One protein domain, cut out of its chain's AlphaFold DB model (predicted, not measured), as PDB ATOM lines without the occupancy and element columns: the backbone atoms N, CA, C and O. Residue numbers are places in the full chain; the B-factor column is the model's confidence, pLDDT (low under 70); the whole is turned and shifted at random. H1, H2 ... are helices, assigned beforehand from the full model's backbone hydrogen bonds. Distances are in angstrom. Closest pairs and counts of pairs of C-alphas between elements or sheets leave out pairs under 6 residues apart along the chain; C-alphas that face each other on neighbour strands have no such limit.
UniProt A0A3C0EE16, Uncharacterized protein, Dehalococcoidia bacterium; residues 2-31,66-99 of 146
ATOM      1  N   ASN A   2      24.250  50.689 -30.984       85.12
ATOM      2  CA  ASN A   2      25.512  51.405 -30.740       85.12
ATOM      3  C   ASN A   2      25.319  52.890 -30.373       85.12
ATOM      4  O   ASN A   2      26.295  53.623 -30.272       85.12
ATOM      5  N   GLY A   3      24.070  53.338 -30.184       88.56
ATOM      6  CA  GLY A   3      23.738  54.725 -29.842       88.56
ATOM      7  C   GLY A   3      23.872  55.727 -30.994       88.56
ATOM      8  O   GLY A   3      23.905  56.922 -30.740       88.56
ATOM      9  N   GLU A   4      23.965  55.264 -32.244       94.75
ATOM     10  CA  GLU A   4      24.128  56.135 -33.421       94.75
ATOM     11  C   GLU A   4      22.849  56.899 -33.798       94.75
ATOM     12  O   GLU A   4      22.925  57.983 -34.372       94.75
ATOM     13  N   ILE A   5      21.681  56.338 -33.472       94.75
ATOM     14  CA  ILE A   5      20.364  56.940 -33.695       94.75
ATOM     15  C   ILE A   5      19.490  56.755 -32.452       94.75
ATOM     16  O   ILE A   5      19.592  55.734 -31.766       94.75
ATOM     17  N   ASP A   6      18.603  57.719 -32.197       94.31
ATOM     18  CA  ASP A   6      17.689  57.693 -31.046       94.31
ATOM     19  C   ASP A   6      16.470  56.779 -31.269       94.31
ATOM     20  O   ASP A   6      15.910  56.236 -30.315       94.31
ATOM     21  N   ALA A   7      16.035  56.615 -32.525       95.50
ATOM     22  CA  ALA A   7      14.878  55.807 -32.908       95.50
ATOM     23  C   ALA A   7      14.955  55.353 -34.375       95.50
ATOM     24  O   ALA A   7      15.609  55.986 -35.201       95.50
ATOM     25  N   THR A   8      14.253  54.264 -34.700       95.12
ATOM     26  CA  THR A   8      14.083  53.758 -36.071       95.12
ATOM     27  C   THR A   8      12.736  53.048 -36.230       95.12
ATOM     28  O   THR A   8      12.061  52.753 -35.241       95.12
ATOM     29  N   THR A   9      12.344  52.768 -37.469       95.38
ATOM     30  CA  THR A   9      11.145  52.000 -37.825       95.38
ATOM     31  C   THR A   9      11.522  50.561 -38.154       95.38
ATOM     32  O   THR A   9      12.401  50.332 -38.982       95.38
ATOM     33  N   LEU A  10      10.841  49.593 -37.541       95.19
ATOM     34  CA  LEU A  10      11.083  48.162 -37.736       95.19
ATOM     35  C   LEU A  10       9.770  47.438 -38.033       95.19
ATOM     36  O   LEU A  10       8.698  47.882 -37.626       95.19
ATOM     37  N   THR A  11       9.877  46.286 -38.687       95.31
ATOM     38  CA  THR A  11       8.799  45.302 -38.845       95.31
ATOM     39  C   THR A  11       9.190  44.007 -38.142       95.31
ATOM     40  O   THR A  11      10.357  43.814 -37.796       95.31
ATOM     41  N   GLU A  12       8.246  43.095 -37.912       95.69
ATOM     42  CA  GLU A  12       8.620  41.751 -37.454       95.69
ATOM     43  C   GLU A  12       9.516  41.056 -38.499       95.69
ATOM     44  O   GLU A  12       9.313  41.271 -39.698       95.69
ATOM     45  N   PRO A  13      10.509  40.250 -38.078       97.19
ATOM     46  CA  PRO A  13      10.831  39.861 -36.694       97.19
ATOM     47  C   PRO A  13      11.712  40.864 -35.917       97.19
ATOM     48  O   PRO A  13      12.008  40.661 -34.740       97.19
ATOM     49  N   TYR A  14      12.167  41.946 -36.552       97.50
ATOM     50  CA  TYR A  14      13.147  42.869 -35.970       97.50
ATOM     51  C   TYR A  14      12.599  43.728 -34.828       97.50
ATOM     52  O   TYR A  14      13.370  44.150 -33.966       97.50
ATOM     53  N   ILE A  15      11.280  43.938 -34.762       96.81
ATOM     54  CA  ILE A  15      10.641  44.506 -33.565       96.81
ATOM     55  C   ILE A  15      10.958  43.623 -32.351       96.81
ATOM     56  O   ILE A  15      11.450  44.125 -31.341       96.81
ATOM     57  N   THR A  16      10.743  42.310 -32.470       97.75
ATOM     58  CA  THR A  16      11.021  41.346 -31.397       97.75
ATOM     59  C   THR A  16      12.511  41.278 -31.060       97.75
ATOM     60  O   THR A  16      12.870  41.261 -29.881       97.75
ATOM     61  N   VAL A  17      13.394  41.311 -32.067       97.69
ATOM     62  CA  VAL A  17      14.850  41.408 -31.843       97.69
ATOM     63  C   VAL A  17      15.184  42.632 -30.985       97.69
ATOM     64  O   VAL A  17      15.846  42.499 -29.956       97.69
ATOM     65  N   ALA A  18      14.673  43.812 -31.349       96.56
ATOM     66  CA  ALA A  18      14.937  45.052 -30.623       96.56
ATOM     67  C   ALA A  18      14.381  45.030 -29.187       96.56
ATOM     68  O   ALA A  18      15.050  45.490 -28.262       96.56
ATOM     69  N   GLU A  19      13.191  44.466 -28.965       96.62
ATOM     70  CA  GLU A  19      12.611  44.328 -27.620       96.62
ATOM     71  C   GLU A  19      13.446  43.412 -26.717       96.62
ATOM     72  O   GLU A  19      13.709  43.765 -25.565       96.62
ATOM     73  N   LYS A  20      13.943  42.279 -27.235       96.38
ATOM     74  CA  LYS A  20      14.865  41.398 -26.487       96.38
ATOM     75  C   LYS A  20      16.188  42.082 -26.160       96.38
ATOM     76  O   LYS A  20      16.828  41.754 -25.164       96.38
ATOM     77  N   ALA A  21      16.566  43.053 -26.978       95.06
ATOM     78  CA  ALA A  21      17.725  43.902 -26.782       95.06
ATOM     79  C   ALA A  21      17.470  45.038 -25.753       95.06
ATOM     80  O   ALA A  21      18.396  45.738 -25.350       95.06
ATOM     81  N   GLY A  22      16.234  45.203 -25.268       95.19
ATOM     82  CA  GLY A  22      15.855  46.205 -24.267       95.19
ATOM     83  C   GLY A  22      15.276  47.498 -24.850       95.19
ATOM     84  O   GLY A  22      15.036  48.450 -24.104       95.19
ATOM     85  N   CYS A  23      15.032  47.557 -26.163       96.25
ATOM     86  CA  CYS A  23      14.285  48.654 -26.770       96.25
ATOM     87  C   CYS A  23      12.789  48.559 -26.432       96.25
ATOM     88  O   CYS A  23      12.281  47.527 -25.997       96.25
ATOM     89  N   ARG A  24      12.063  49.655 -26.667       95.81
ATOM     90  CA  ARG A  24      10.604  49.711 -26.521       95.81
ATOM     91  C   ARG A  24       9.967  50.339 -27.749       95.81
ATOM     92  O   ARG A  24      10.538  51.240 -28.359       95.81
ATOM     93  N   ILE A  25       8.751  49.912 -28.054       95.69
ATOM     94  CA  ILE A  25       7.933  50.512 -29.104       95.69
ATOM     95  C   ILE A  25       7.411  51.872 -28.619       95.69
ATOM     96  O   ILE A  25       6.808  51.962 -27.551       95.69
ATOM     97  N   MET A  26       7.630  52.923 -29.413       96.06
ATOM     98  CA  MET A  26       7.050  54.252 -29.172       96.06
ATOM     99  C   MET A  26       5.676  54.399 -29.831       96.06
ATOM    100  O   MET A  26       4.756  54.945 -29.230       96.06
ATOM    101  N   VAL A  27       5.547  53.900 -31.062       95.50
ATOM    102  CA  VAL A  27       4.321  53.908 -31.867       95.50
ATOM    103  C   VAL A  27       4.277  52.609 -32.667       95.50
ATOM    104  O   VAL A  27       5.303  52.168 -33.182       95.50
ATOM    105  N   LEU A  28       3.094  52.003 -32.772       92.50
ATOM    106  CA  LEU A  28       2.834  50.849 -33.628       92.50
ATOM    107  C   LEU A  28       1.698  51.204 -34.585       92.50
ATOM    108  O   LEU A  28       0.624  51.594 -34.133       92.50
ATOM    109  N   SER A  29       1.928  51.035 -35.884       90.62
ATOM    110  CA  SER A  29       0.898  51.165 -36.914       90.62
ATOM    111  C   SER A  29       0.878  49.893 -37.756       90.62
ATOM    112  O   SER A  29       1.927  49.526 -38.290       90.62
ATOM    113  N   PRO A  30      -0.268  49.207 -37.888       87.75
ATOM    114  CA  PRO A  30      -0.432  48.158 -38.886       87.75
ATOM    115  C   PRO A  30      -0.234  48.717 -40.301       87.75
ATOM    116  O   PRO A  30      -0.515  49.891 -40.554       87.75
ATOM    117  N   PHE A  31       0.238  47.873 -41.217       81.81
ATOM    118  CA  PHE A  31       0.282  48.210 -42.637       81.81
ATOM    119  C   PHE A  31      -1.084  47.973 -43.275       81.81
ATOM    120  O   PHE A  31      -1.687  46.920 -43.064       81.81
ATOM    121  N   LYS A  66       0.540  29.277 -35.462       97.88
ATOM    122  CA  LYS A  66       1.002  28.382 -36.532       97.88
ATOM    123  C   LYS A  66       1.789  29.094 -37.641       97.88
ATOM    124  O   LYS A  66       2.652  28.474 -38.254       97.88
ATOM    125  N   TYR A  67       1.503  30.370 -37.898       98.00
ATOM    126  CA  TYR A  67       2.103  31.140 -38.993       98.00
ATOM    127  C   TYR A  67       3.295  32.002 -38.557       98.00
ATOM    128  O   TYR A  67       4.026  32.494 -39.412       98.00
ATOM    129  N   LEU A  68       3.545  32.161 -37.252       98.00
ATOM    130  CA  LEU A  68       4.623  33.024 -36.752       98.00
ATOM    131  C   LEU A  68       6.027  32.520 -37.119       98.00
ATOM    132  O   LEU A  68       6.932  33.332 -37.298       98.00
ATOM    133  N   GLN A  69       6.203  31.208 -37.317       97.81
ATOM    134  CA  GLN A  69       7.479  30.631 -37.755       97.81
ATOM    135  C   GLN A  69       7.965  31.228 -39.088       97.81
ATOM    136  O   GLN A  69       9.170  31.352 -39.293       97.81
ATOM    137  N   TYR A  70       7.056  31.673 -39.964       97.75
ATOM    138  CA  TYR A  70       7.435  32.279 -41.242       97.75
ATOM    139  C   TYR A  70       8.248  33.570 -41.084       97.75
ATOM    140  O   TYR A  70       9.126  33.817 -41.908       97.75
ATOM    141  N   PHE A  71       8.025  34.357 -40.023       97.19
ATOM    142  CA  PHE A  71       8.840  35.549 -39.755       97.19
ATOM    143  C   PHE A  71      10.293  35.189 -39.435       97.19
ATOM    144  O   PHE A  71      11.204  35.903 -39.842       97.19
ATOM    145  N   ILE A  72      10.516  34.069 -38.749       98.19
ATOM    146  CA  ILE A  72      11.860  33.582 -38.419       98.19
ATOM    147  C   ILE A  72      12.506  32.986 -39.672       98.19
ATOM    148  O   ILE A  72      13.623  33.348 -40.031       98.19
ATOM    149  N   ASP A  73      11.784  32.115 -40.379       98.12
ATOM    150  CA  ASP A  73      12.309  31.401 -41.544       98.12
ATOM    151  C   ASP A  73      12.736  32.346 -42.675       98.12
ATOM    152  O   ASP A  73      13.746  32.080 -43.335       98.12
ATOM    153  N   ALA A  74      11.999  33.446 -42.879       97.25
ATOM    154  CA  ALA A  74      12.282  34.449 -43.905       97.25
ATOM    155  C   ALA A  74      13.637  35.152 -43.710       97.25
ATOM    156  O   ALA A  74      14.288  35.492 -44.696       97.25
ATOM    157  N   TYR A  75      14.084  35.322 -42.460       97.38
ATOM    158  CA  TYR A  75      15.306  36.064 -42.116       97.38
ATOM    159  C   TYR A  75      16.317  35.232 -41.315       97.38
ATOM    160  O   TYR A  75      17.248  35.776 -40.732       97.38
ATOM    161  N   LYS A  76      16.198  33.899 -41.324       95.31
ATOM    162  CA  LYS A  76      17.034  32.972 -40.533       95.31
ATOM    163  C   LYS A  76      18.543  33.026 -40.810       95.31
ATOM    164  O   LYS A  76      19.312  32.374 -40.113       95.31
ATOM    165  N   SER A  77      18.974  33.709 -41.870       97.44
ATOM    166  CA  SER A  77      20.394  33.978 -42.119       97.44
ATOM    167  C   SER A  77      20.978  34.988 -41.130       97.44
ATOM    168  O   SER A  77      22.191  35.019 -40.944       97.44
ATOM    169  N   ASP A  78      20.128  35.811 -40.520       98.00
ATOM    170  CA  ASP A  78      20.485  36.728 -39.448       98.00
ATOM    171  C   ASP A  78      20.541  35.963 -38.110       98.00
ATOM    172  O   ASP A  78      19.528  35.383 -37.702       98.00
ATOM    173  N   PRO A  79      21.694  35.929 -37.412       97.81
ATOM    174  CA  PRO A  79      21.833  35.210 -36.148       97.81
ATOM    175  C   PRO A  79      20.872  35.674 -35.048       97.81
ATOM    176  O   PRO A  79      20.452  34.849 -34.236       97.81
ATOM    177  N   GLU A  80      20.519  36.963 -35.003       97.25
ATOM    178  CA  GLU A  80      19.611  37.485 -33.977       97.25
ATOM    179  C   GLU A  80      18.181  36.994 -34.214       97.25
ATOM    180  O   GLU A  80      17.492  36.616 -33.265       97.25
ATOM    181  N   VAL A  81      17.761  36.908 -35.480       98.12
ATOM    182  CA  VAL A  81      16.465  36.324 -35.853       98.12
ATOM    183  C   VAL A  81      16.470  34.808 -35.667       98.12
ATOM    184  O   VAL A  81      15.509  34.254 -35.140       98.12
ATOM    185  N   ALA A  82      17.546  34.122 -36.058       97.88
ATOM    186  CA  ALA A  82      17.662  32.668 -35.928       97.88
ATOM    187  C   ALA A  82      17.617  32.185 -34.467       97.88
ATOM    188  O   ALA A  82      17.273  31.031 -34.212       97.88
ATOM    189  N   ALA A  83      17.967  33.054 -33.513       98.00
ATOM    190  CA  ALA A  83      17.869  32.787 -32.081       98.00
ATOM    191  C   ALA A  83      16.449  32.964 -31.511       98.00
ATOM    192  O   ALA A  83      16.214  32.604 -30.353       98.00
ATOM    193  N   LEU A  84      15.512  33.531 -32.278       98.25
ATOM    194  CA  LEU A  84      14.120  33.666 -31.862       98.25
ATOM    195  C   LEU A  84      13.389  32.326 -31.911       98.25
ATOM    196  O   LEU A  84      13.671  31.436 -32.713       98.25
ATOM    197  N   THR A  85      12.375  32.226 -31.066       98.19
ATOM    198  CA  THR A  85      11.374  31.165 -31.070       98.19
ATOM    199  C   THR A  85       9.997  31.764 -31.332       98.19
ATOM    200  O   THR A  85       9.776  32.959 -31.150       98.19
ATOM    201  N   VAL A  86       9.027  30.931 -31.715       98.00
ATOM    202  CA  VAL A  86       7.628  31.371 -31.874       98.00
ATOM    203  C   VAL A  86       7.063  31.996 -30.586       98.00
ATOM    204  O   VAL A  86       6.187  32.849 -30.671       98.00
ATOM    205  N   ASP A  87       7.570  31.607 -29.412       98.12
ATOM    206  CA  ASP A  87       7.172  32.180 -28.118       98.12
ATOM    207  C   ASP A  87       7.684  33.599 -27.875       98.12
ATOM    208  O   ASP A  87       7.119  34.311 -27.047       98.12
ATOM    209  N   ASP A  88       8.717  34.028 -28.601       98.12
ATOM    210  CA  ASP A  88       9.215  35.400 -28.522       98.12
ATOM    211  C   ASP A  88       8.326  36.383 -29.302       98.12
ATOM    212  O   ASP A  88       8.290  37.571 -28.991       98.12
ATOM    213  N   LEU A  89       7.610  35.897 -30.319       97.88
ATOM    214  CA  LEU A  89       6.803  36.719 -31.218       97.88
ATOM    215  C   LEU A  89       5.415  36.992 -30.627       97.88
ATOM    216  O   LEU A  89       4.742  36.089 -30.132       97.88
ATOM    217  N   ASN A  90       4.929  38.230 -30.754       96.25
ATOM    218  CA  ASN A  90       3.589  38.602 -30.297       96.25
ATOM    219  C   ASN A  90       2.522  38.347 -31.390       96.25
ATOM    220  O   ASN A  90       2.478  39.088 -32.379       96.25
ATOM    221  N   PRO A  91       1.582  37.393 -31.206       96.06
ATOM    222  CA  PRO A  91       0.558  37.090 -32.207       96.06
ATOM    223  C   PRO A  91      -0.372  38.266 -32.541       96.06
ATOM    224  O   PRO A  91      -0.981  38.272 -33.610       96.06
ATOM    225  N   SER A  92      -0.506  39.269 -31.663       93.94
ATOM    226  CA  SER A  92      -1.360  40.438 -31.924       93.94
ATOM    227  C   SER A  92      -0.811  41.356 -33.021       93.94
ATOM    228  O   SER A  92      -1.555  42.191 -33.539       93.94
ATOM    229  N   ARG A  93       0.476  41.221 -33.370       93.81
ATOM    230  CA  ARG A  93       1.133  41.990 -34.439       93.81
ATOM    231  C   ARG A  93       0.894  41.394 -35.825       93.81
ATOM    232  O   ARG A  93       0.978  42.118 -36.809       93.81
ATOM    233  N   LEU A  94       0.524  40.113 -35.911       95.31
ATOM    234  CA  LEU A  94       0.048  39.509 -37.153       95.31
ATOM    235  C   LEU A  94      -1.426  39.880 -37.360       95.31
ATOM    236  O   LEU A  94      -2.333  39.276 -36.775       95.31
ATOM    237  N   GLN A  95      -1.656  40.915 -38.161       94.44
ATOM    238  CA  GLN A  95      -2.983  41.425 -38.493       94.44
ATOM    239  C   GLN A  95      -3.225  41.248 -39.985       94.44
ATOM    240  O   GLN A  95      -2.457  41.743 -40.803       94.44
ATOM    241  N   VAL A  96      -4.278  40.505 -40.317       95.06
ATOM    242  CA  VAL A  96      -4.728  40.272 -41.688       95.06
ATOM    243  C   VAL A  96      -6.245  40.389 -41.728       95.06
ATOM    244  O   VAL A  96      -6.938  39.916 -40.821       95.06
ATOM    245  N   VAL A  97      -6.740  41.041 -42.772       94.69
ATOM    246  CA  VAL A  97      -8.161  41.256 -43.060       94.69
ATOM    247  C   VAL A  97      -8.460  40.701 -44.445       94.69
ATOM    248  O   VAL A  97      -7.540  40.491 -45.236       94.69
ATOM    249  N   ASP A  98      -9.733  40.428 -44.716       95.19
ATOM    250  CA  ASP A  98     -10.150  39.989 -46.045       95.19
ATOM    251  C   ASP A  98      -9.800  41.063 -47.091       95.19
ATOM    252  O   ASP A  98      -9.876  42.256 -46.784       95.19
ATOM    253  N   PRO A  99      -9.419  40.662 -48.317       94.25
ATOM    254  CA  PRO A  99      -9.098  41.611 -49.370       94.25
ATOM    255  C   PRO A  99     -10.359  42.379 -49.780       94.25
ATOM    256  O   PRO A  99     -11.412  41.786 -50.033       94.25
TER     257      PRO A  99
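AT A GLANCE: This is residues 2 to 31 and 66 to 99 of the 146 residues of an uncharacterized protein of Dehalococcoidia bacterium (UniProt A0A3C0EE16). The model has little regular structure: three short helices sit among long loops, H1 with loop on either side of it, and H2 and H3 meeting at a corner. The printed part has 64 residues, with H1, H2 and H3 along the chain and no named strand; it is all helix, with 18 residues in named elements. It is only just compact, close to loose, with a radius of gyration of the C-alphas of 12.6 A, and elongated, spanning 39 by 25 by 17 A.

HOW THE PARTS SIT: H1, residues 14 to 20, only just touches H3, residues 79 to 82, with 3 pairs of C-alphas within 8 A; the closest are those of Val 17 and Glu 80, 6.5 A apart. H2, residues 69 to 75, touches H3 only at the corner by their tight link; the closest C-alphas, of Ile 72 and Val 81, are 5.9 A apart. H1 and H2 are apart. Every O i to N i+4 pair is within hydrogen-bond range in H1, and 2 of 3 in H2; H3 is too short for one, and its O i to N i+3 pair is not within range.

IN THESE COORDINATES: H1 begins at C-alpha 14 (13.147, 42.869, -35.970) and is 9.7 A long. H2 is 10.5 A long. H3, 4.9 A long, ends at C-alpha 82 (17.662, 32.668, -35.928).

THE WHOLE: The C-alphas farthest apart, of Asn 2 and Pro 99, are 40.5 A apart. Residues 32 to 65 are not printed, and C-alphas 31 and 66 are 20.8 A apart across this cut. Residues 2 to 13 and 83 to 99 hold no named element. No printed residue has a pLDDT under 70.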